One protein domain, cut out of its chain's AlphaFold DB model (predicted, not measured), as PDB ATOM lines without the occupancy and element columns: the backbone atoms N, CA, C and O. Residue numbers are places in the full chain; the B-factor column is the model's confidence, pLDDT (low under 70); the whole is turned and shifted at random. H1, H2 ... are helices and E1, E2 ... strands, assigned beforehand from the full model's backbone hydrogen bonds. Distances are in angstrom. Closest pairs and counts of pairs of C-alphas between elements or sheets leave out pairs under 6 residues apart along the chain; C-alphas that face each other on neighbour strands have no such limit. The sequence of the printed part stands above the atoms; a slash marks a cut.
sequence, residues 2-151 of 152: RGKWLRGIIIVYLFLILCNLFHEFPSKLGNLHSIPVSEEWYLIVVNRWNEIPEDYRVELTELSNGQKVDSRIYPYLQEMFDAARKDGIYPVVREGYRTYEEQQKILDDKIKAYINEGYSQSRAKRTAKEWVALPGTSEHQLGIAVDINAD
ATOM      1  N   ARG A   2     302.700 280.097 472.268       58.53
ATOM      2  CA  ARG A   2     302.088 280.668 471.037       58.53
ATOM      3  C   ARG A   2     302.396 279.940 469.709       58.53
ATOM      4  O   ARG A   2     301.536 279.886 468.841       58.53
ATOM      5  N   GLY A   3     303.572 279.323 469.554       57.72
ATOM      6  CA  GLY A   3     303.973 278.687 468.282       57.72
ATOM      7  C   GLY A   3     303.289 277.348 467.955       57.72
ATOM      8  O   GLY A   3     303.174 276.988 466.787       57.72
ATOM      9  N   LYS A   4     302.802 276.614 468.965       62.56
ATOM     10  CA  LYS A   4     302.084 275.340 468.756       62.56
ATOM     11  C   LYS A   4     300.674 275.561 468.195       62.56
ATOM     12  O   LYS A   4     300.241 274.810 467.332       62.56
ATOM     13  N   TRP A   5     300.013 276.631 468.632       62.72
ATOM     14  CA  TRP A   5     298.690 277.028 468.149       62.72
ATOM     15  C   TRP A   5     298.724 277.507 466.696       62.72
ATOM     16  O   TRP A   5     297.884 277.103 465.900       62.72
ATOM     17  N   LEU A   6     299.746 278.283 466.325       70.69
ATOM     18  CA  LEU A   6     299.907 278.771 464.954       70.69
ATOM     19  C   LEU A   6     300.136 277.625 463.953       70.69
ATOM     20  O   LEU A   6     299.559 277.623 462.871       70.69
ATOM     21  N   ARG A   7     300.914 276.604 464.342       72.12
ATOM     22  CA  ARG A   7     301.108 275.385 463.535       72.12
ATOM     23  C   ARG A   7     299.820 274.581 463.371       72.12
ATOM     24  O   ARG A   7     299.561 274.097 462.277       72.12
ATOM     25  N   GLY A   8     299.007 274.482 464.424       75.44
ATOM     26  CA  GLY A   8     297.696 273.830 464.351       75.44
ATOM     27  C   GLY A   8     296.757 274.516 463.355       75.44
ATOM     28  O   GLY A   8     296.151 273.845 462.528       75.44
ATOM     29  N   ILE A   9     296.707 275.851 463.370       79.88
ATOM     30  CA  ILE A   9     295.869 276.638 462.449       79.88
ATOM     31  C   ILE A   9     296.323 276.464 460.992       79.88
ATOM     32  O   ILE A   9     295.488 276.256 460.117       79.88
ATOM     33  N   ILE A  10     297.635 276.488 460.731       82.38
ATOM     34  CA  ILE A  10     298.178 276.299 459.376       82.38
ATOM     35  C   ILE A  10     297.838 274.905 458.833       82.38
ATOM     36  O   ILE A  10     297.443 274.784 457.677       82.38
ATOM     37  N   ILE A  11     297.939 273.859 459.662       81.44
ATOM     38  CA  ILE A  11     297.601 272.487 459.256       81.44
ATOM     39  C   ILE A  11     296.115 272.373 458.901       81.44
ATOM     40  O   ILE A  11     295.783 271.775 457.882       81.44
ATOM     41  N   VAL A  12     295.225 272.985 459.688       82.94
ATOM     42  CA  VAL A  12     293.780 272.988 459.402       82.94
ATOM     43  C   VAL A  12     293.476 273.729 458.099       82.94
ATOM     44  O   VAL A  12     292.712 273.223 457.282       82.94
ATOM     45  N   TYR A  13     294.103 274.881 457.853       83.56
ATOM     46  CA  TYR A  13     293.911 275.626 456.603       83.56
ATOM     47  C   TYR A  13     294.454 274.886 455.376       83.56
ATOM     48  O   TYR A  13     293.787 274.860 454.346       83.56
ATOM     49  N   LEU A  14     295.620 274.242 455.480       84.31
ATOM     50  CA  LEU A  14     296.156 273.407 454.402       84.31
ATOM     51  C   LEU A  14     295.255 272.202 454.130       84.31
ATOM     52  O   LEU A  14     295.018 271.881 452.972       84.31
ATOM     53  N   PHE A  15     294.704 271.580 455.176       80.44
ATOM     54  CA  PHE A  15     293.750 270.484 455.030       80.44
ATOM     55  C   PHE A  15     292.440 270.952 454.383       80.44
ATOM     56  O   PHE A  15     291.926 270.264 453.515       80.44
ATOM     57  N   LEU A  16     291.938 272.146 454.717       77.81
ATOM     58  CA  LEU A  16     290.758 272.736 454.071       77.81
ATOM     59  C   LEU A  16     291.002 273.078 452.594       77.81
ATOM     60  O   LEU A  16     290.135 272.819 451.765       77.81
ATOM     61  N   ILE A  17     292.178 273.613 452.242       78.56
ATOM     62  CA  ILE A  17     292.562 273.864 450.842       78.56
ATOM     63  C   ILE A  17     292.674 272.544 450.080       78.56
ATOM     64  O   ILE A  17     292.153 272.436 448.977       78.56
ATOM     65  N   LEU A  18     293.299 271.530 450.684       75.81
ATOM     66  CA  LEU A  18     293.422 270.197 450.105       75.81
ATOM     67  C   LEU A  18     292.039 269.550 449.920       75.81
ATOM     68  O   LEU A  18     291.744 269.033 448.849       75.81
ATOM     69  N   CYS A  19     291.156 269.644 450.918       68.94
ATOM     70  CA  CYS A  19     289.772 269.186 450.832       68.94
ATOM     71  C   CYS A  19     288.977 269.928 449.756       68.94
ATOM     72  O   CYS A  19     288.193 269.269 449.090       68.94
ATOM     73  N   ASN A  20     289.180 271.236 449.547       64.81
ATOM     74  CA  ASN A  20     288.561 271.988 448.447       64.81
ATOM     75  C   ASN A  20     289.124 271.579 447.077       64.81
ATOM     76  O   ASN A  20     288.349 271.406 446.141       64.81
ATOM     77  N   LEU A  21     290.436 271.333 446.972       63.28
ATOM     78  CA  LEU A  21     291.069 270.797 445.759       63.28
ATOM     79  C   LEU A  21     290.519 269.406 445.401       63.28
ATOM     80  O   LEU A  21     290.302 269.106 444.233       63.28
ATOM     81  N   PHE A  22     290.261 268.567 446.412       57.84
ATOM     82  CA  PHE A  22     289.638 267.252 446.244       57.84
ATOM     83  C   PHE A  22     288.104 267.308 446.128       57.84
ATOM     84  O   PHE A  22     287.527 266.385 445.561       57.84
ATOM     85  N   HIS A  23     287.433 268.372 446.592       54.84
ATOM     86  CA  HIS A  23     285.994 268.607 446.376       54.84
ATOM     87  C   HIS A  23     285.691 269.030 444.935       54.84
ATOM     88  O   HIS A  23     284.609 268.735 444.435       54.84
ATOM     89  N   GLU A  24     286.648 269.657 444.246       49.06
ATOM     90  CA  GLU A  24     286.601 269.838 442.787       49.06
ATOM     91  C   GLU A  24     286.965 268.551 442.015       49.06
ATOM     92  O   GLU A  24     286.821 268.495 440.794       49.06
ATOM     93  N   PHE A  25     287.376 267.489 442.721       53.81
ATOM     94  CA  PHE A  25     287.837 266.217 442.160       53.81
ATOM     95  C   PHE A  25     286.985 264.960 442.460       53.81
ATOM     96  O   PHE A  25     287.537 263.859 442.468       53.81
ATOM     97  N   PRO A  26     285.640 265.031 442.575       49.16
ATOM     98  CA  PRO A  26     284.821 263.844 442.380       49.16
ATOM     99  C   PRO A  26     283.678 264.131 441.401       49.16
ATOM    100  O   PRO A  26     282.533 264.362 441.778       49.16
ATOM    101  N   SER A  27     283.986 264.075 440.106       46.81
ATOM    102  CA  SER A  27     282.970 263.755 439.087       46.81
ATOM    103  C   SER A  27     283.490 262.895 437.930       46.81
ATOM    104  O   SER A  27     282.689 262.278 437.238       46.81
ATOM    105  N   LYS A  28     284.813 262.732 437.770       48.28
ATOM    106  CA  LYS A  28     285.403 261.828 436.759       48.28
ATOM    107  C   LYS A  28     285.464 260.344 437.160       48.28
ATOM    108  O   LYS A  28     285.994 259.537 436.412       48.28
ATOM    109  N   LEU A  29     284.926 259.976 438.323       47.88
ATOM    110  CA  LEU A  29     284.856 258.588 438.810       47.88
ATOM    111  C   LEU A  29     283.441 257.989 438.723       47.88
ATOM    112  O   LEU A  29     283.180 256.925 439.279       47.88
ATOM    113  N   GLY A  30     282.515 258.657 438.028       45.31
ATOM    114  CA  GLY A  30     281.204 258.098 437.710       45.31
ATOM    115  C   GLY A  30     281.300 257.124 436.537       45.31
ATOM    116  O   GLY A  30     281.332 257.562 435.396       45.31
ATOM    117  N   ASN A  31     281.313 255.823 436.841       49.41
ATOM    118  CA  ASN A  31     281.241 254.689 435.909       49.41
ATOM    119  C   ASN A  31     282.372 254.596 434.874       49.41
ATOM    120  O   ASN A  31     282.196 254.905 433.701       49.41
ATOM    121  N   LEU A  32     283.507 254.029 435.291       48.03
ATOM    122  CA  LEU A  32     284.547 253.542 434.382       48.03
ATOM    123  C   LEU A  32     284.124 252.201 433.740       48.03
ATOM    124  O   LEU A  32     284.791 251.184 433.900       48.03
ATOM    125  N   HIS A  33     282.973 252.169 433.064       50.47
ATOM    126  CA  HIS A  33     282.692 251.105 432.105       50.47
ATOM    127  C   HIS A  33     283.195 251.592 430.749       50.47
ATOM    128  O   HIS A  33     282.458 252.215 429.993       50.47
ATOM    129  N   SER A  34     284.486 251.383 430.489       57.38
ATOM    130  CA  SER A  34     285.043 251.589 429.156       57.38
ATOM    131  C   SER A  34     284.513 250.476 428.258       57.38
ATOM    132  O   SER A  34     284.876 249.311 428.449       57.38
ATOM    133  N   ILE A  35     283.639 250.818 427.315       62.94
ATOM    134  CA  ILE A  35     283.279 249.894 426.241       62.94
ATOM    135  C   ILE A  35     284.550 249.721 425.401       62.94
ATOM    136  O   ILE A  35     285.122 250.732 424.983       62.94
ATOM    137  N   PRO A  36     285.061 248.490 425.210       64.94
ATOM    138  CA  PRO A  36     286.211 248.288 424.343       64.94
ATOM    139  C   PRO A  36     285.863 248.818 422.952       64.94
ATOM    140  O   PRO A  36     284.773 248.553 422.443       64.94
ATOM    141  N   VAL A  37     286.772 249.590 422.355       65.56
ATOM    142  CA  VAL A  37     286.621 250.030 420.965       65.56
ATOM    143  C   VAL A  37     286.527 248.769 420.111       65.56
ATOM    144  O   VAL A  37     287.427 247.932 420.159       65.56
ATOM    145  N   SER A  38     285.408 248.597 419.405       72.62
ATOM    146  CA  SER A  38     285.213 247.440 418.530       72.62
ATOM    147  C   SER A  38     286.264 247.468 417.427       72.62
ATOM    148  O   SER A  38     286.517 248.523 416.844       72.62
ATOM    149  N   GLU A  39     286.841 246.312 417.112       75.94
ATOM    150  CA  GLU A  39     287.706 246.161 415.934       75.94
ATOM    151  C   GLU A  39     286.892 246.392 414.644       75.94
ATOM    152  O   GLU A  39     287.390 246.899 413.638       75.94
ATOM    153  N   GLU A  40     285.592 246.084 414.680       88.31
ATOM    154  CA  GLU A  40     284.637 246.482 413.657       88.31
ATOM    155  C   GLU A  40     284.352 247.986 413.734       88.31
ATOM    156  O   GLU A  40     283.570 248.458 414.557       88.31
ATOM    157  N   TRP A  41     284.931 248.745 412.806       90.00
ATOM    158  CA  TRP A  41     284.794 250.206 412.748       90.00
ATOM    159  C   TRP A  41     283.340 250.722 412.780       90.00
ATOM    160  O   TRP A  41     283.100 251.826 413.259       90.00
ATOM    161  N   TYR A  42     282.378 249.940 412.275       90.56
ATOM    162  CA  TYR A  42     280.955 250.296 412.213       90.56
ATOM    163  C   TYR A  42     280.196 250.031 413.526       90.56
ATOM    164  O   TYR A  42     279.011 250.343 413.614       90.56
ATOM    165  N   LEU A  43     280.856 249.455 414.538       94.00
ATOM    166  CA  LEU A  43     280.310 249.198 415.877       94.00
ATOM    167  C   LEU A  43     280.913 250.113 416.952       94.00
ATOM    168  O   LEU A  43     280.713 249.881 418.146       94.00
ATOM    169  N   ILE A  44     281.658 251.150 416.557       92.81
ATOM    170  CA  ILE A  44     282.146 252.161 417.495       92.81
ATOM    171  C   ILE A  44     280.969 252.784 418.262       92.81
ATOM    172  O   ILE A  44     279.980 253.220 417.678       92.81
ATOM    173  N   VAL A  45     281.081 252.830 419.590       93.56
ATOM    174  CA  VAL A  45     280.049 253.403 420.455       93.56
ATOM    175  C   VAL A  45     280.450 254.817 420.846       93.56
ATOM    176  O   VAL A  45     281.427 255.004 421.566       93.56
ATOM    177  N   VAL A  46     279.656 255.801 420.424       94.25
ATOM    178  CA  VAL A  46     279.827 257.207 420.806       94.25
ATOM    179  C   VAL A  46     278.572 257.707 421.509       94.25
ATOM    180  O   VAL A  46     277.456 257.540 421.030       94.25
ATOM    181  N   ASN A  47     278.746 258.287 422.694       94.31
ATOM    182  CA  ASN A  47     277.668 258.869 423.492       94.31
ATOM    183  C   ASN A  47     278.249 259.776 424.586       94.31
ATOM    184  O   ASN A  47     279.453 259.993 424.664       94.31
ATOM    185  N   ARG A  48     277.403 260.280 425.493       92.25
ATOM    186  CA  ARG A  48     277.812 261.153 426.612       92.25
ATOM    187  C   ARG A  48     278.993 260.620 427.440       92.25
ATOM    188  O   ARG A  48     279.692 261.420 428.054       92.25
ATOM    189  N   TRP A  49     279.155 259.304 427.521       93.25
ATOM    190  CA  TRP A  49     280.184 258.637 428.320       93.25
ATOM    191  C   TRP A  49     281.317 258.043 427.478       93.25
ATOM    192  O   TRP A  49     282.299 257.581 428.046       93.25
ATOM    193  N   ASN A  50     281.177 258.038 426.151       93.31
ATOM    194  CA  ASN A  50     282.137 257.467 425.215       93.31
ATOM    195  C   ASN A  50     282.405 258.514 424.132       93.31
ATOM    196  O   ASN A  50     281.621 258.671 423.195       93.31
ATOM    197  N   GLU A  51     283.468 259.289 424.328       95.50
ATOM    198  CA  GLU A  51     283.908 260.303 423.373       95.50
ATOM    199  C   GLU A  51     284.551 259.649 422.144       95.50
ATOM    200  O   GLU A  51     285.060 258.529 422.197       95.50
ATOM    201  N   ILE A  52     284.534 260.373 421.029       94.75
ATOM    202  CA  ILE A  52     285.257 260.005 419.816       94.75
ATOM    203  C   ILE A  52     286.759 259.968 420.136       94.75
ATOM    204  O   ILE A  52     287.263 260.927 420.726       94.75
ATOM    205  N   PRO A  53     287.489 258.909 419.736       93.06
ATOM    206  CA  PRO A  53     288.936 258.842 419.918       93.06
ATOM    207  C   PRO A  53     289.655 260.053 419.306       93.06
ATOM    208  O   PRO A  53     289.343 260.469 418.190       93.06
ATOM    209  N   GLU A  54     290.648 260.611 420.006       90.44
ATOM    210  CA  GLU A  54     291.393 261.804 419.554       90.44
ATOM    211  C   GLU A  54     292.101 261.594 418.196       90.44
ATOM    212  O   GLU A  54     292.299 262.519 417.397       90.44
ATOM    213  N   ASP A  55     292.478 260.354 417.907       90.69
ATOM    214  CA  ASP A  55     293.134 259.927 416.678       90.69
ATOM    215  C   ASP A  55     292.159 259.423 415.603       90.69
ATOM    216  O   ASP A  55     292.608 259.033 414.526       90.69
ATOM    217  N   TYR A  56     290.840 259.505 415.825       93.50
ATOM    218  CA  TYR A  56     289.847 259.123 414.822       93.50
ATOM    219  C   TYR A  56     290.028 259.942 413.539       93.50
ATOM    220  O   TYR A  56     290.134 261.175 413.559       93.50
ATOM    221  N   ARG A  57     290.075 259.251 412.399       93.06
ATOM    222  CA  ARG A  57     290.137 259.843 411.059       93.06
ATOM    223  C   ARG A  57     289.081 259.176 410.195       93.06
ATOM    224  O   ARG A  57     288.920 257.960 410.238       93.06
ATOM    225  N   VAL A  58     288.396 259.983 409.397       95.75
ATOM    226  CA  VAL A  58     287.376 259.522 408.460       95.75
ATOM    227  C   VAL A  58     287.648 260.117 407.087       95.75
ATOM    228  O   VAL A  58     287.912 261.313 406.955       95.75
ATOM    229  N   GLU A  59     287.603 259.267 406.066       98.31
ATOM    230  CA  GLU A  59     287.555 259.704 404.675       98.31
ATOM    231  C   GLU A  59     286.104 260.014 404.321       98.31
ATOM    232  O   GLU A  59     285.204 259.219 404.601       98.31
ATOM    233  N   LEU A  60     285.870 261.201 403.764       98.62
ATOM    234  CA  LEU A  60     284.528 261.707 403.517       98.62
ATOM    235  C   LEU A  60     284.214 261.738 402.024       98.62
ATOM    236  O   LEU A  60     284.989 262.261 401.221       98.62
ATOM    237  N   THR A  61     283.018 261.276 401.678       98.75
ATOM    238  CA  THR A  61     282.395 261.487 400.373       98.75
ATOM    239  C   THR A  61     281.422 262.653 400.468       98.75
ATOM    240  O   THR A  61     280.526 262.653 401.313       98.75
ATOM    241  N   GLU A  62     281.590 263.648 399.596       98.62
ATOM    242  CA  GLU A  62     280.645 264.757 399.453       98.62
ATOM    243  C   GLU A  62     279.478 264.345 398.545       98.62
ATOM    244  O   GLU A  62     279.671 263.842 397.438       98.62
ATOM    245  N   LEU A  63     278.260 264.530 399.046       98.12
ATOM    246  CA  LEU A  63     277.002 264.293 398.351       98.12
ATOM    247  C   LEU A  63     276.667 265.483 397.442       98.12
ATOM    248  O   LEU A  63     277.198 266.581 397.593       98.12
ATOM    249  N   SER A  64     275.714 265.300 396.527       95.75
ATOM    250  CA  SER A  64     275.318 266.335 395.558       95.75
ATOM    251  C   SER A  64     274.810 267.640 396.189       95.75
ATOM    252  O   SER A  64     274.862 268.686 395.547       95.75
ATOM    253  N   ASN A  65     274.330 267.594 397.433       95.31
ATOM    254  CA  ASN A  65     273.855 268.751 398.193       95.31
ATOM    255  C   ASN A  65     274.920 269.357 399.133       95.31
ATOM    256  O   ASN A  65     274.579 270.167 399.995       95.31
ATOM    257  N   GLY A  66     276.188 268.952 399.000       97.50
ATOM    258  CA  GLY A  66     277.317 269.433 399.803       97.50
ATOM    259  C   GLY A  66     277.435 268.802 401.195       97.50
ATOM    260  O   GLY A  66     278.422 269.050 401.889       97.50
ATOM    261  N   GLN A  67     276.468 267.977 401.615       98.25
ATOM    262  CA  GLN A  67     276.609 267.164 402.825       98.25
ATOM    263  C   GLN A  67     277.714 266.131 402.636       98.25
ATOM    264  O   GLN A  67     278.016 265.723 401.518       98.25
ATOM    265  N   LYS A  68     278.323 265.688 403.732       98.75
ATOM    266  CA  LYS A  68     279.426 264.722 403.703       98.75
ATOM    267  C   LYS A  68     279.065 263.497 404.516       98.75
ATOM    268  O   LYS A  68     278.358 263.618 405.504       98.75
ATOM    269  N   VAL A  69     279.546 262.331 404.125       98.75
ATOM    270  CA  VAL A  69     279.391 261.083 404.887       98.75
ATOM    271  C   VAL A  69     280.693 260.305 404.849       98.75
ATOM    272  O   VAL A  69     281.506 260.530 403.956       98.75
ATOM    273  N   ASP A  70     280.888 259.385 405.786       98.62
ATOM    274  CA  ASP A  70     281.971 258.409 405.708       98.62
ATOM    275  C   ASP A  70     281.886 257.663 404.369       98.62
ATOM    276  O   ASP A  70     280.849 257.091 404.015       98.62
ATOM    277  N   SER A  71     282.977 257.670 403.604       98.62
ATOM    278  CA  SER A  71     283.038 257.029 402.289       98.62
ATOM    279  C   SER A  71     282.674 255.543 402.335       98.62
ATOM    280  O   SER A  71     282.157 255.004 401.355       98.62
ATOM    281  N   ARG A  72     282.874 254.879 403.480       98.38
ATOM    282  CA  ARG A  72     282.527 253.471 403.692       98.38
ATOM    283  C   ARG A  72     281.016 253.238 403.779       98.38
ATOM    284  O   ARG A  72     280.577 252.144 403.430       98.38
ATOM    285  N   ILE A  73     280.217 254.227 404.203       98.38
ATOM    286  CA  ILE A  73     278.746 254.099 404.257       98.38
ATOM    287  C   ILE A  73     278.061 254.495 402.946       98.38
ATOM    288  O   ILE A  73     276.921 254.097 402.706       98.38
ATOM    289  N   TYR A  74     278.743 255.260 402.089       98.50
ATOM    290  CA  TYR A  74     278.148 255.853 400.891       98.50
ATOM    291  C   TYR A  74     277.450 254.838 399.959       98.50
ATOM    292  O   TYR A  74     276.301 255.099 399.596       98.50
ATOM    293  N   PRO A  75     278.035 253.668 399.612       98.50
ATOM    294  CA  PRO A  75     277.355 252.694 398.753       98.50
ATOM    295  C   PRO A  75     276.033 252.174 399.338       98.50
ATOM    296  O   PRO A  75     275.060 252.015 398.606       98.50
ATOM    297  N   TYR A  76     275.973 251.966 400.656       98.62
ATOM    298  CA  TYR A  76     274.776 251.472 401.345       98.62
ATOM    299  C   TYR A  76     273.699 252.555 401.465       98.62
ATOM    300  O   TYR A  76     272.512 252.291 401.278       98.62
ATOM    301  N   LEU A  77     274.115 253.796 401.727       98.44
ATOM    302  CA  LEU A  77     273.221 254.951 401.720       98.44
ATOM    303  C   LEU A  77     272.601 255.155 400.328       98.44
ATOM    304  O   LEU A  77     271.396 255.383 400.211       98.44
ATOM    305  N   GLN A  78     273.414 255.018 399.277       98.31
ATOM    306  CA  GLN A  78     272.975 255.085 397.886       98.31
ATOM    307  C   GLN A  78     271.960 253.978 397.568       98.31
ATOM    308  O   GLN A  78     270.892 254.277 397.035       98.31
ATOM    309  N   GLU A  79     272.237 252.732 397.967       98.75
ATOM    310  CA  GLU A  79     271.321 251.597 397.794       98.75
ATOM    311  C   GLU A  79     269.970 251.833 398.488       98.75
ATOM    312  O   GLU A  79     268.918 251.646 397.871       98.75
ATOM    313  N   MET A  80     269.980 252.318 399.734       98.38
ATOM    314  CA  MET A  80     268.759 252.654 400.472       98.38
ATOM    315  C   MET A  80     267.940 253.740 399.758       98.38
ATOM    316  O   MET A  80     266.719 253.629 399.646       98.38
ATOM    317  N   PHE A  81     268.596 254.780 399.235       98.06
ATOM    318  CA  PHE A  81     267.928 255.870 398.519       98.06
ATOM    319  C   PHE A  81     267.434 255.442 397.129       98.06
ATOM    320  O   PHE A  81     266.424 255.959 396.651       98.06
ATOM    321  N   ASP A  82     268.130 254.525 396.452       98.25
ATOM    322  CA  ASP A  82     267.666 253.913 395.201       98.25
ATOM    323  C   ASP A  82     266.429 253.037 395.438       98.25
ATOM    324  O   ASP A  82     265.481 253.097 394.654       98.25
ATOM    325  N   ALA A  83     266.411 252.252 396.519       98.56
ATOM    326  CA  ALA A  83     265.253 251.452 396.912       98.56
ATOM    327  C   ALA A  83     264.042 252.339 397.240       98.56
ATOM    328  O   ALA A  83     262.979 252.152 396.656       98.56
ATOM    329  N   ALA A  84     264.227 253.374 398.068       97.69
ATOM    330  CA  ALA A  84     263.168 254.328 398.396       97.69
ATOM    331  C   ALA A  84     262.554 254.974 397.140       97.69
ATOM    332  O   ALA A  84     261.332 255.032 397.001       97.69
ATOM    333  N   ARG A  85     263.389 255.385 396.174       97.25
ATOM    334  CA  ARG A  85     262.921 255.994 394.917       97.25
ATOM    335  C   ARG A  85     262.138 255.033 394.030       97.25
ATOM    336  O   ARG A  85     261.215 255.475 393.348       97.25
ATOM    337  N   LYS A  86     262.467 253.735 394.036       98.19
ATOM    338  CA  LYS A  86     261.673 252.710 393.328       98.19
ATOM    339  C   LYS A  86     260.260 252.589 393.903       98.19
ATOM    340  O   LYS A  86     259.334 252.325 393.143       98.19
ATOM    341  N   ASP A  87     260.104 252.874 395.192       97.88
ATOM    342  CA  ASP A  87     258.820 252.874 395.896       97.88
ATOM    343  C   ASP A  87     258.121 254.252 395.879       97.88
ATOM    344  O   ASP A  87     257.107 254.451 396.547       97.88
ATOM    345  N   GLY A  88     258.639 255.220 395.112       96.94
ATOM    346  CA  GLY A  88     258.072 256.570 395.008       96.94
ATOM    347  C   GLY A  88     258.343 257.472 396.218       96.94
ATOM    348  O   GLY A  88     257.670 258.488 396.381       96.94
ATOM    349  N   ILE A  89     259.317 257.122 397.064       97.06
ATOM    350  CA  ILE A  89     259.762 257.907 398.221       97.06
ATOM    351  C   ILE A  89     261.067 258.627 397.856       97.06
ATOM    352  O   ILE A  89     262.022 258.008 397.388       97.06
ATOM    353  N   TYR A  90     261.132 259.937 398.099       96.31
ATOM    354  CA  TYR A  90     262.264 260.788 397.712       96.31
ATOM    355  C   TYR A  90     262.948 261.390 398.951       96.31
ATOM    356  O   TYR A  90     262.659 262.528 399.326       96.31
ATOM    357  N   PRO A  91     263.809 260.618 399.643       97.00
ATOM    358  CA  PRO A  91     264.542 261.111 400.800       97.00
ATOM    359  C   PRO A  91     265.728 261.995 400.390       97.00
ATOM    360  O   PRO A  91     266.337 261.804 399.337       97.00
ATOM    361  N   VAL A  92     266.103 262.912 401.279       97.06
ATOM    362  CA  VAL A  92     267.314 263.736 401.202       97.06
ATOM    363  C   VAL A  92     268.104 263.628 402.501       97.06
ATOM    364  O   VAL A  92     267.531 263.573 403.590       97.06
ATOM    365  N   VAL A  93     269.435 263.640 402.401       98.06
ATOM    366  CA  VAL A  93     270.302 263.811 403.574       98.06
ATOM    367  C   VAL A  93     270.254 265.279 403.968       98.06
ATOM    368  O   VAL A  93     270.825 266.126 403.280       98.06
ATOM    369  N   ARG A  94     269.543 265.589 405.053       97.19
ATOM    370  CA  ARG A  94     269.474 266.950 405.585       97.19
ATOM    371  C   ARG A  94     270.785 267.324 406.259       97.19
ATOM    372  O   ARG A  94     271.261 268.434 406.050       97.19
ATOM    373  N   GLU A  95     271.346 266.388 407.018       97.62
ATOM    374  CA  GLU A  95     272.593 266.551 407.759       97.62
ATOM    375  C   GLU A  95     273.404 265.256 407.705       97.62
ATOM    376  O   GLU A  95     272.867 264.180 407.969       97.62
ATOM    377  N   GLY A  96     274.690 265.359 407.380       98.38
ATOM    378  CA  GLY A  96     275.647 264.255 407.434       98.38
ATOM    379  C   GLY A  96     276.727 264.502 408.485       98.38
ATOM    380  O   GLY A  96     276.430 264.785 409.645       98.38
ATOM    381  N   TYR A  97     277.986 264.406 408.070       98.62
ATOM    382  CA  TYR A  97     279.158 264.682 408.881       98.62
ATOM    383  C   TYR A  97     279.148 266.111 409.424       98.62
ATOM    384  O   TYR A  97     278.881 267.056 408.681       98.62
ATOM    385  N   ARG A  98     279.501 266.253 410.704       98.19
ATOM    386  CA  ARG A  98     279.683 267.544 411.377       98.19
ATOM    387  C   ARG A  98     281.077 267.624 411.983       98.19
ATOM    388  O   ARG A  98     281.552 266.648 412.560       98.19
ATOM    389  N   THR A  99     281.719 268.784 411.927       97.88
ATOM    390  CA  THR A  99     282.931 269.031 412.718       97.88
ATOM    391  C   THR A  99     282.596 269.221 414.200       97.88
ATOM    392  O   THR A  99     281.436 269.361 414.603       97.88
ATOM    393  N   TYR A 100     283.633 269.249 415.039       97.19
ATOM    394  CA  TYR A 100     283.489 269.591 416.453       97.19
ATOM    395  C   TYR A 100     282.878 270.989 416.639       97.19
ATOM    396  O   TYR A 100     281.969 271.172 417.450       97.19
ATOM    397  N   GLU A 101     283.341 271.969 415.865       98.38
ATOM    398  CA  GLU A 101     282.883 273.359 415.913       98.38
ATOM    399  C   GLU A 101     281.425 273.490 415.465       98.38
ATOM    400  O   GLU A 101     280.655 274.225 416.084       98.38
ATOM    401  N   GLU A 102     281.022 272.753 414.429       98.12
ATOM    402  CA  GLU A 102     279.630 272.711 413.977       98.12
ATOM    403  C   GLU A 102     278.719 272.117 415.058       98.12
ATOM    404  O   GLU A 102     277.693 272.710 415.396       98.12
ATOM    405  N   GLN A 103     279.127 271.007 415.687       98.38
ATOM    406  CA  GLN A 103     278.385 270.412 416.802       98.38
ATOM    407  C   GLN A 103     278.294 271.372 418.003       98.38
ATOM    408  O   GLN A 103     277.238 271.482 418.632       98.38
ATOM    409  N   GLN A 104     279.373 272.106 418.306       98.56
ATOM    410  CA  GLN A 104     279.391 273.113 419.372       98.56
ATOM    411  C   GLN A 104     278.405 274.239 419.064       98.56
ATOM    412  O   GLN A 104     277.617 274.624 419.929       98.56
ATOM    413  N   LYS A 105     278.378 274.706 417.814       98.50
ATOM    414  CA  LYS A 105     277.440 275.734 417.375       98.50
ATOM    415  C   LYS A 105     275.984 275.282 417.522       98.50
ATOM    416  O   LYS A 105     275.172 276.047 418.033       98.50
ATOM    417  N   ILE A 106     275.650 274.049 417.131       97.88
ATOM    418  CA  ILE A 106     274.287 273.502 417.281       97.88
ATOM    419  C   ILE A 106     273.885 273.452 418.761       97.88
ATOM    420  O   ILE A 106     272.763 273.829 419.119       97.88
ATOM    421  N   LEU A 107     274.798 273.028 419.640       98.31
ATOM    422  CA  LEU A 107     274.554 273.014 421.081       98.31
ATOM    423  C   LEU A 107     274.313 274.431 421.622       98.31
ATOM    424  O   LEU A 107     273.355 274.646 422.368       98.31
ATOM    425  N   ASP A 108     275.140 275.398 421.229       98.56
ATOM    426  CA  ASP A 108     275.017 276.790 421.665       98.56
ATOM    427  C   ASP A 108     273.730 277.447 421.158       98.56
ATOM    428  O   ASP A 108     273.035 278.121 421.926       98.56
ATOM    429  N   ASP A 109     273.356 277.193 419.903       98.50
ATOM    430  CA  ASP A 109     272.100 277.661 419.321       98.50
ATOM    431  C   ASP A 109     270.897 277.079 420.083       98.50
ATOM    432  O   ASP A 109     269.955 277.811 420.405       98.50
ATOM    433  N   LYS A 110     270.940 275.793 420.463       98.31
ATOM    434  CA  LYS A 110     269.875 275.154 421.255       98.31
ATOM    435  C   LYS A 110     269.789 275.717 422.674       98.31
ATOM    436  O   LYS A 110     268.688 275.938 423.180       98.31
ATOM    437  N   ILE A 111     270.928 275.986 423.315       98.56
ATOM    438  CA  ILE A 111     270.976 276.656 424.624       98.56
ATOM    439  C   ILE A 111     270.347 278.048 424.517       98.56
ATOM    440  O   ILE A 111     269.500 278.405 425.337       98.56
ATOM    441  N   LYS A 112     270.725 278.818 423.491       98.69
ATOM    442  CA  LYS A 112     270.190 280.158 423.239       98.69
ATOM    443  C   LYS A 112     268.684 280.136 422.983       98.69
ATOM    444  O   LYS A 112     267.981 280.995 423.511       98.69
ATOM    445  N   ALA A 113     268.183 279.150 422.240       98.56
ATOM    446  CA  ALA A 113     266.752 278.975 422.013       98.56
ATOM    447  C   ALA A 113     265.986 278.823 423.340       98.56
ATOM    448  O   ALA A 113     265.057 279.583 423.593       98.56
ATOM    449  N   TYR A 114     266.446 277.955 424.249       98.62
ATOM    450  CA  TYR A 114     265.804 277.797 425.561       98.62
ATOM    451  C   TYR A 114     265.900 279.044 426.447       98.62
ATOM    452  O   TYR A 114     264.962 279.352 427.181       98.62
ATOM    453  N   ILE A 115     267.007 279.787 426.390       98.62
ATOM    454  CA  ILE A 115     267.114 281.073 427.099       98.62
ATOM    455  C   ILE A 115     266.051 282.050 426.584       98.62
ATOM    456  O   ILE A 115     265.385 282.702 427.386       98.62
ATOM    457  N   ASN A 116     265.847 282.112 425.265       98.50
ATOM    458  CA  ASN A 116     264.822 282.960 424.652       98.50
ATOM    459  C   ASN A 116     263.392 282.517 425.013       98.50
ATOM    460  O   ASN A 116     262.492 283.349 425.052       98.50
ATOM    461  N   GLU A 117     263.188 281.239 425.339       98.25
ATOM    462  CA  GLU A 117     261.937 280.708 425.902       98.25
ATOM    463  C   GLU A 117     261.759 281.019 427.407       98.25
ATOM    464  O   GLU A 117     260.766 280.618 428.014       98.25
ATOM    465  N   GLY A 118     262.705 281.726 428.040       98.50
ATOM    466  CA  GLY A 118     262.627 282.159 429.440       98.50
ATOM    467  C   GLY A 118     263.312 281.227 430.445       98.50
ATOM    468  O   GLY A 118     263.123 281.366 431.656       98.50
ATOM    469  N   TYR A 119     264.110 280.261 429.984       98.50
ATOM    470  CA  TYR A 119     264.848 279.364 430.870       98.50
ATOM    471  C   TYR A 119     266.057 280.086 431.477       98.50
ATOM    472  O   TYR A 119     266.740 280.869 430.818       98.50
ATOM    473  N   SER A 120     266.400 279.763 432.729       98.50
ATOM    474  CA  SER A 120     267.694 280.167 433.288       98.50
ATOM    475  C   SER A 120     268.846 279.493 432.535       98.50
ATOM    476  O   SER A 120     268.689 278.385 432.022       98.50
ATOM    477  N   GLN A 121     270.036 280.102 432.546       98.19
ATOM    478  CA  GLN A 121     271.233 279.559 431.886       98.19
ATOM    479  C   GLN A 121     271.500 278.088 432.244       98.19
ATOM    480  O   GLN A 121     271.813 277.271 431.378       98.19
ATOM    481  N   SER A 122     271.384 277.732 433.527       98.19
ATOM    482  CA  SER A 122     271.630 276.367 434.003       98.19
ATOM    483  C   SER A 122     270.562 275.381 433.524       98.19
ATOM    484  O   SER A 122     270.898 274.261 433.138       98.19
ATOM    485  N   ARG A 123     269.288 275.796 433.503       98.25
ATOM    486  CA  ARG A 123     268.185 274.974 432.996       98.25
ATOM    487  C   ARG A 123     268.288 274.800 431.482       98.25
ATOM    488  O   ARG A 123     268.226 273.668 431.026       98.25
ATOM    489  N   ALA A 124     268.540 275.875 430.736       98.50
ATOM    490  CA  ALA A 124     268.731 275.847 429.287       98.50
ATOM    491  C   ALA A 124     269.873 274.906 428.879       98.50
ATOM    492  O   ALA A 124     269.688 274.047 428.024       98.50
ATOM    493  N   LYS A 125     271.031 274.993 429.553       98.06
ATOM    494  CA  LYS A 125     272.159 274.074 429.332       98.06
ATOM    495  C   LYS A 125     271.801 272.617 429.590       98.06
ATOM    496  O   LYS A 125     272.240 271.751 428.841       98.06
ATOM    497  N   ARG A 126     271.054 272.331 430.657       97.44
ATOM    498  CA  ARG A 126     270.640 270.960 430.977       97.44
ATOM    499  C   ARG A 126     269.668 270.423 429.929       97.44
ATOM    500  O   ARG A 126     269.938 269.366 429.381       97.44
ATOM    501  N   THR A 127     268.621 271.181 429.603       97.56
ATOM    502  CA  THR A 127     267.606 270.781 428.620       97.56
ATOM    503  C   THR A 127     268.192 270.662 427.211       97.56
ATOM    504  O   THR A 127     267.907 269.700 426.514       97.56
ATOM    505  N   ALA A 128     269.083 271.562 426.784       97.56
ATOM    506  CA  ALA A 128     269.740 271.451 425.477       97.56
ATOM    507  C   ALA A 128     270.526 270.141 425.324       97.56
ATOM    508  O   ALA A 128     270.439 269.492 424.286       97.56
ATOM    509  N   LYS A 129     271.225 269.713 426.382       96.06
ATOM    510  CA  LYS A 129     272.001 268.466 426.404       96.06
ATOM    511  C   LYS A 129     271.140 267.197 426.393       96.06
ATOM    512  O   LYS A 129     271.715 266.117 426.329       96.06
ATOM    513  N   GLU A 130     269.817 267.296 426.515       94.75
ATOM    514  CA  GLU A 130     268.894 266.164 426.322       94.75
ATOM    515  C   GLU A 130     268.604 265.924 424.832       94.75
ATOM    516  O   GLU A 130     268.256 264.812 424.457       94.75
ATOM    517  N   TRP A 131     268.791 266.947 423.991       94.12
ATOM    518  CA  TRP A 131     268.490 266.909 422.555       94.12
ATOM    519  C   TRP A 131     269.732 266.932 421.673       94.12
ATOM    520  O   TRP A 131     269.724 266.374 420.583       94.12
ATOM    521  N   VAL A 132     270.785 267.615 422.120       96.06
ATOM    522  CA  VAL A 132     272.015 267.814 421.353       96.06
ATOM    523  C   VAL A 132     273.177 267.204 422.121       96.06
ATOM    524  O   VAL A 132     273.445 267.572 423.269       96.06
ATOM    525  N   ALA A 133     273.867 266.266 421.473       96.12
ATOM    526  CA  ALA A 133     275.088 265.669 421.990       96.12
ATOM    527  C   ALA A 133     276.165 266.738 422.233       96.12
ATOM    528  O   ALA A 133     276.232 267.749 421.526       96.12
ATOM    529  N   LEU A 134     277.027 266.506 423.225       97.25
ATOM    530  CA  LEU A 134     278.210 267.343 423.407       97.25
ATOM    531  C   LEU A 134     279.141 267.164 422.195       97.25
ATOM    532  O   LEU A 134     279.206 266.061 421.642       97.25
ATOM    533  N   PRO A 135     279.886 268.197 421.791       97.56
ATOM    534  CA  PRO A 135     280.976 268.022 420.841       97.56
ATOM    535  C   PRO A 135     281.941 266.929 421.307       97.56
ATOM    536  O   PRO A 135     282.261 266.845 422.490       97.56
ATOM    537  N   GLY A 136     282.341 266.061 420.383       97.50
ATOM    538  CA  GLY A 136     283.106 264.844 420.667       97.50
ATOM    539  C   GLY A 136     282.241 263.641 421.053       97.50
ATOM    540  O   GLY A 136     282.777 262.560 421.235       97.50
ATOM    541  N   THR A 137     280.915 263.790 421.154       97.44
ATOM    542  CA  THR A 137     279.988 262.704 421.549       97.44
ATOM    543  C   THR A 137     278.820 262.508 420.576       97.44
ATOM    544  O   THR A 137     277.827 261.868 420.919       97.44
ATOM    545  N   SER A 138     278.907 263.084 419.375       97.81
ATOM    546  CA  SER A 138     277.878 263.006 418.332       97.81
ATOM    547  C   SER A 138     278.285 262.014 417.245       97.81
ATOM    548  O   SER A 138     279.370 262.139 416.686       97.81
ATOM    549  N   GLU A 139     277.406 261.082 416.874       97.69
ATOM    550  CA  GLU A 139     277.668 260.132 415.778       97.69
ATOM    551  C   GLU A 139     277.833 260.828 414.417       97.69
ATOM    552  O   GLU A 139     278.553 260.339 413.548       97.69
ATOM    553  N   HIS A 140     277.261 262.026 414.240       98.31
ATOM    554  CA  HIS A 140     277.515 262.838 413.046       98.31
ATOM    555  C   HIS A 140     278.997 263.190 412.896       98.31
ATOM    556  O   HIS A 140     279.497 263.288 411.783       98.31
ATOM    557  N   GLN A 141     279.744 263.326 413.990       98.25
ATOM    558  CA  GLN A 141     281.181 263.597 413.917       98.25
ATOM    559  C   GLN A 141     282.010 262.362 413.522       98.25
ATOM    560  O   GLN A 141     283.188 262.495 413.211       98.25
ATOM    561  N   LEU A 142     281.411 261.165 413.490       97.50
ATOM    562  CA  LEU A 142     282.035 259.971 412.914       97.50
ATOM    563  C   LEU A 142     281.823 259.871 411.396       97.50
ATOM    564  O   LEU A 142     282.544 259.129 410.736       97.50
ATOM    565  N   GLY A 143     280.830 260.585 410.852       97.88
ATOM    566  CA  GLY A 143     280.412 260.496 409.448       97.88
ATOM    567  C   GLY A 143     279.488 259.315 409.127       97.88
ATOM    568  O   GLY A 143     279.115 259.147 407.968       97.88
ATOM    569  N   ILE A 144     279.101 258.516 410.127       97.00
ATOM    570  CA  ILE A 144     278.275 257.306 409.948       97.00
ATOM    571  C   ILE A 144     276.781 257.526 410.229       97.00
ATOM    572  O   ILE A 144     275.975 256.639 409.960       97.00
ATOM    573  N   ALA A 145     276.410 258.698 410.753       97.88
ATOM    574  CA  ALA A 145     275.025 259.094 410.993       97.88
ATOM    575  C   ALA A 145     274.551 260.117 409.952       97.88
ATOM    576  O   ALA A 145     275.305 261.008 409.548       97.88
ATOM    577  N   VAL A 146     273.285 259.995 409.548       98.25
ATOM    578  CA  VAL A 146     272.605 260.928 408.644       98.25
ATOM    579  C   VAL A 146     271.212 261.262 409.175       98.25
ATOM    580  O   VAL A 146     270.447 260.363 409.522       98.25
ATOM    581  N   ASP A 147     270.862 262.547 409.179       97.62
ATOM    582  CA  ASP A 147     269.478 262.985 409.369       97.62
ATOM    583  C   ASP A 147     268.792 262.984 407.999       97.62
ATOM    584  O   ASP A 147     269.217 263.692 407.079       97.62
ATOM    585  N   ILE A 148     267.734 262.187 407.848       97.88
ATOM    586  CA  ILE A 148     267.017 262.009 406.581       97.88
ATOM    587  C   ILE A 148     265.648 262.673 406.668       97.88
ATOM    588  O   ILE A 148     264.843 262.339 407.535       97.88
ATOM    589  N   ASN A 149     265.368 263.560 405.715       95.38
ATOM    590  CA  ASN A 149     264.065 264.200 405.544       95.38
ATOM    591  C   ASN A 149     263.491 263.868 404.160       95.38
ATOM    592  O   ASN A 149     264.195 263.339 403.303       95.38
ATOM    593  N   ALA A 150     262.217 264.187 403.927       91.44
ATOM    594  CA  ALA A 150     261.675 264.197 402.572       91.44
ATOM    595  C   ALA A 150     262.106 265.472 401.830       91.44
ATOM    596  O   ALA A 150     262.339 266.511 402.456       91.44
ATOM    597  N   ASP A 151     262.206 265.365 400.508       77.56
ATOM    598  CA  ASP A 151     262.385 266.500 399.604       77.56
ATOM    599  C   ASP A 151     261.064 267.296 399.543       77.56
ATOM    600  O   ASP A 151     260.066 266.794 399.019       77.56
TER     601      ASP A 151
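This is residues 2 to 151 of the 152 residues of the protein "VanY domain-containing protein" of Lachnospira eligens (UniProt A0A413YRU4). A small body of helices, two short strand pairs and loops has a long arm: the lone helix H1 and the residues after it, 2 to 29, stick out from it and make the longest axis. In the body, H5 lies near the middle, the hairpin E1 and E2 and the pair E3 and E4 lie toward one end together with H2, and H3 and H4 make a V at another side. The printed part has 150 residues, with five named helices and four named strands in the order H1 E1 E2 H2 E3 H3 H4 H5 E4; the two sheets, E1 - E2 and E3 - E4, are both antiparallel, and the class is mostly helix. The whole is extended, with a radius of gyration of the C-alphas of 23.6 A and spans of 91 by 44 by 22 A.

E3, residues 91 to 95, and E4, residues 147 to 150, are antiparallel neighbours at 142 degrees, with N 92 and O 149 at 2.8 A and N 147 and O 95 at 2.9 A, within hydrogen-bond range. The closest C-alphas of E3 and H2, residues 74 to 86, are those of Pro 91 and Phe 81, 6.6 A apart. E1, residues 60 to 62, and E2, residues 68 to 70, form an antiparallel hairpin at 145 degrees, with N 61 and O 69 at 2.8 A. E2 and E3 are only just apart, 8.2 A at the closest. H5, residues 139 to 142, comes closest to E2 at the C-alphas of Leu 142 and Asp 70, 7.4 A. H3, residues 100 to 116, is close to but not clearly touching H5, with the C-alphas of Tyr 100 and Gln 141 6.9 A apart. H3 and H4, residues 121 to 131, touch, closest at the C-alphas of Tyr 114 and Ala 124, 5.1 A, at a steep tilt of 56 degrees, opposite ways. H1, residues 2 to 23, touches no helix. Every O i to N i+4 pair is within hydrogen-bond range in H1, H2 and H3; H4 has 5 of 7, and H5 is too short for such a pair.

E3 is 12.0 A long and E4 10.4 A, ending at C-alpha 150 (261.675, 264.197, 402.572). H1 is 31.8 A long and begins at C-alpha 2 (302.088, 280.668, 471.037). H3 measures 24.4 A from C-alpha 100 (283.489, 269.591, 416.453), H2 18.4 A and H4 16.0 A.

The C-alphas farthest apart are those of Arg 2 and Lys 86, 91.9 A. Residues 83 to 88, of which 83 to 86 belong to H2, also stand free. The printed part has no cut. The link from H1 to E1, 36 residues, is long. Residues 2 to 5 and 19 to 37 are under pLDDT 70; the mean of the printed part is 88.7.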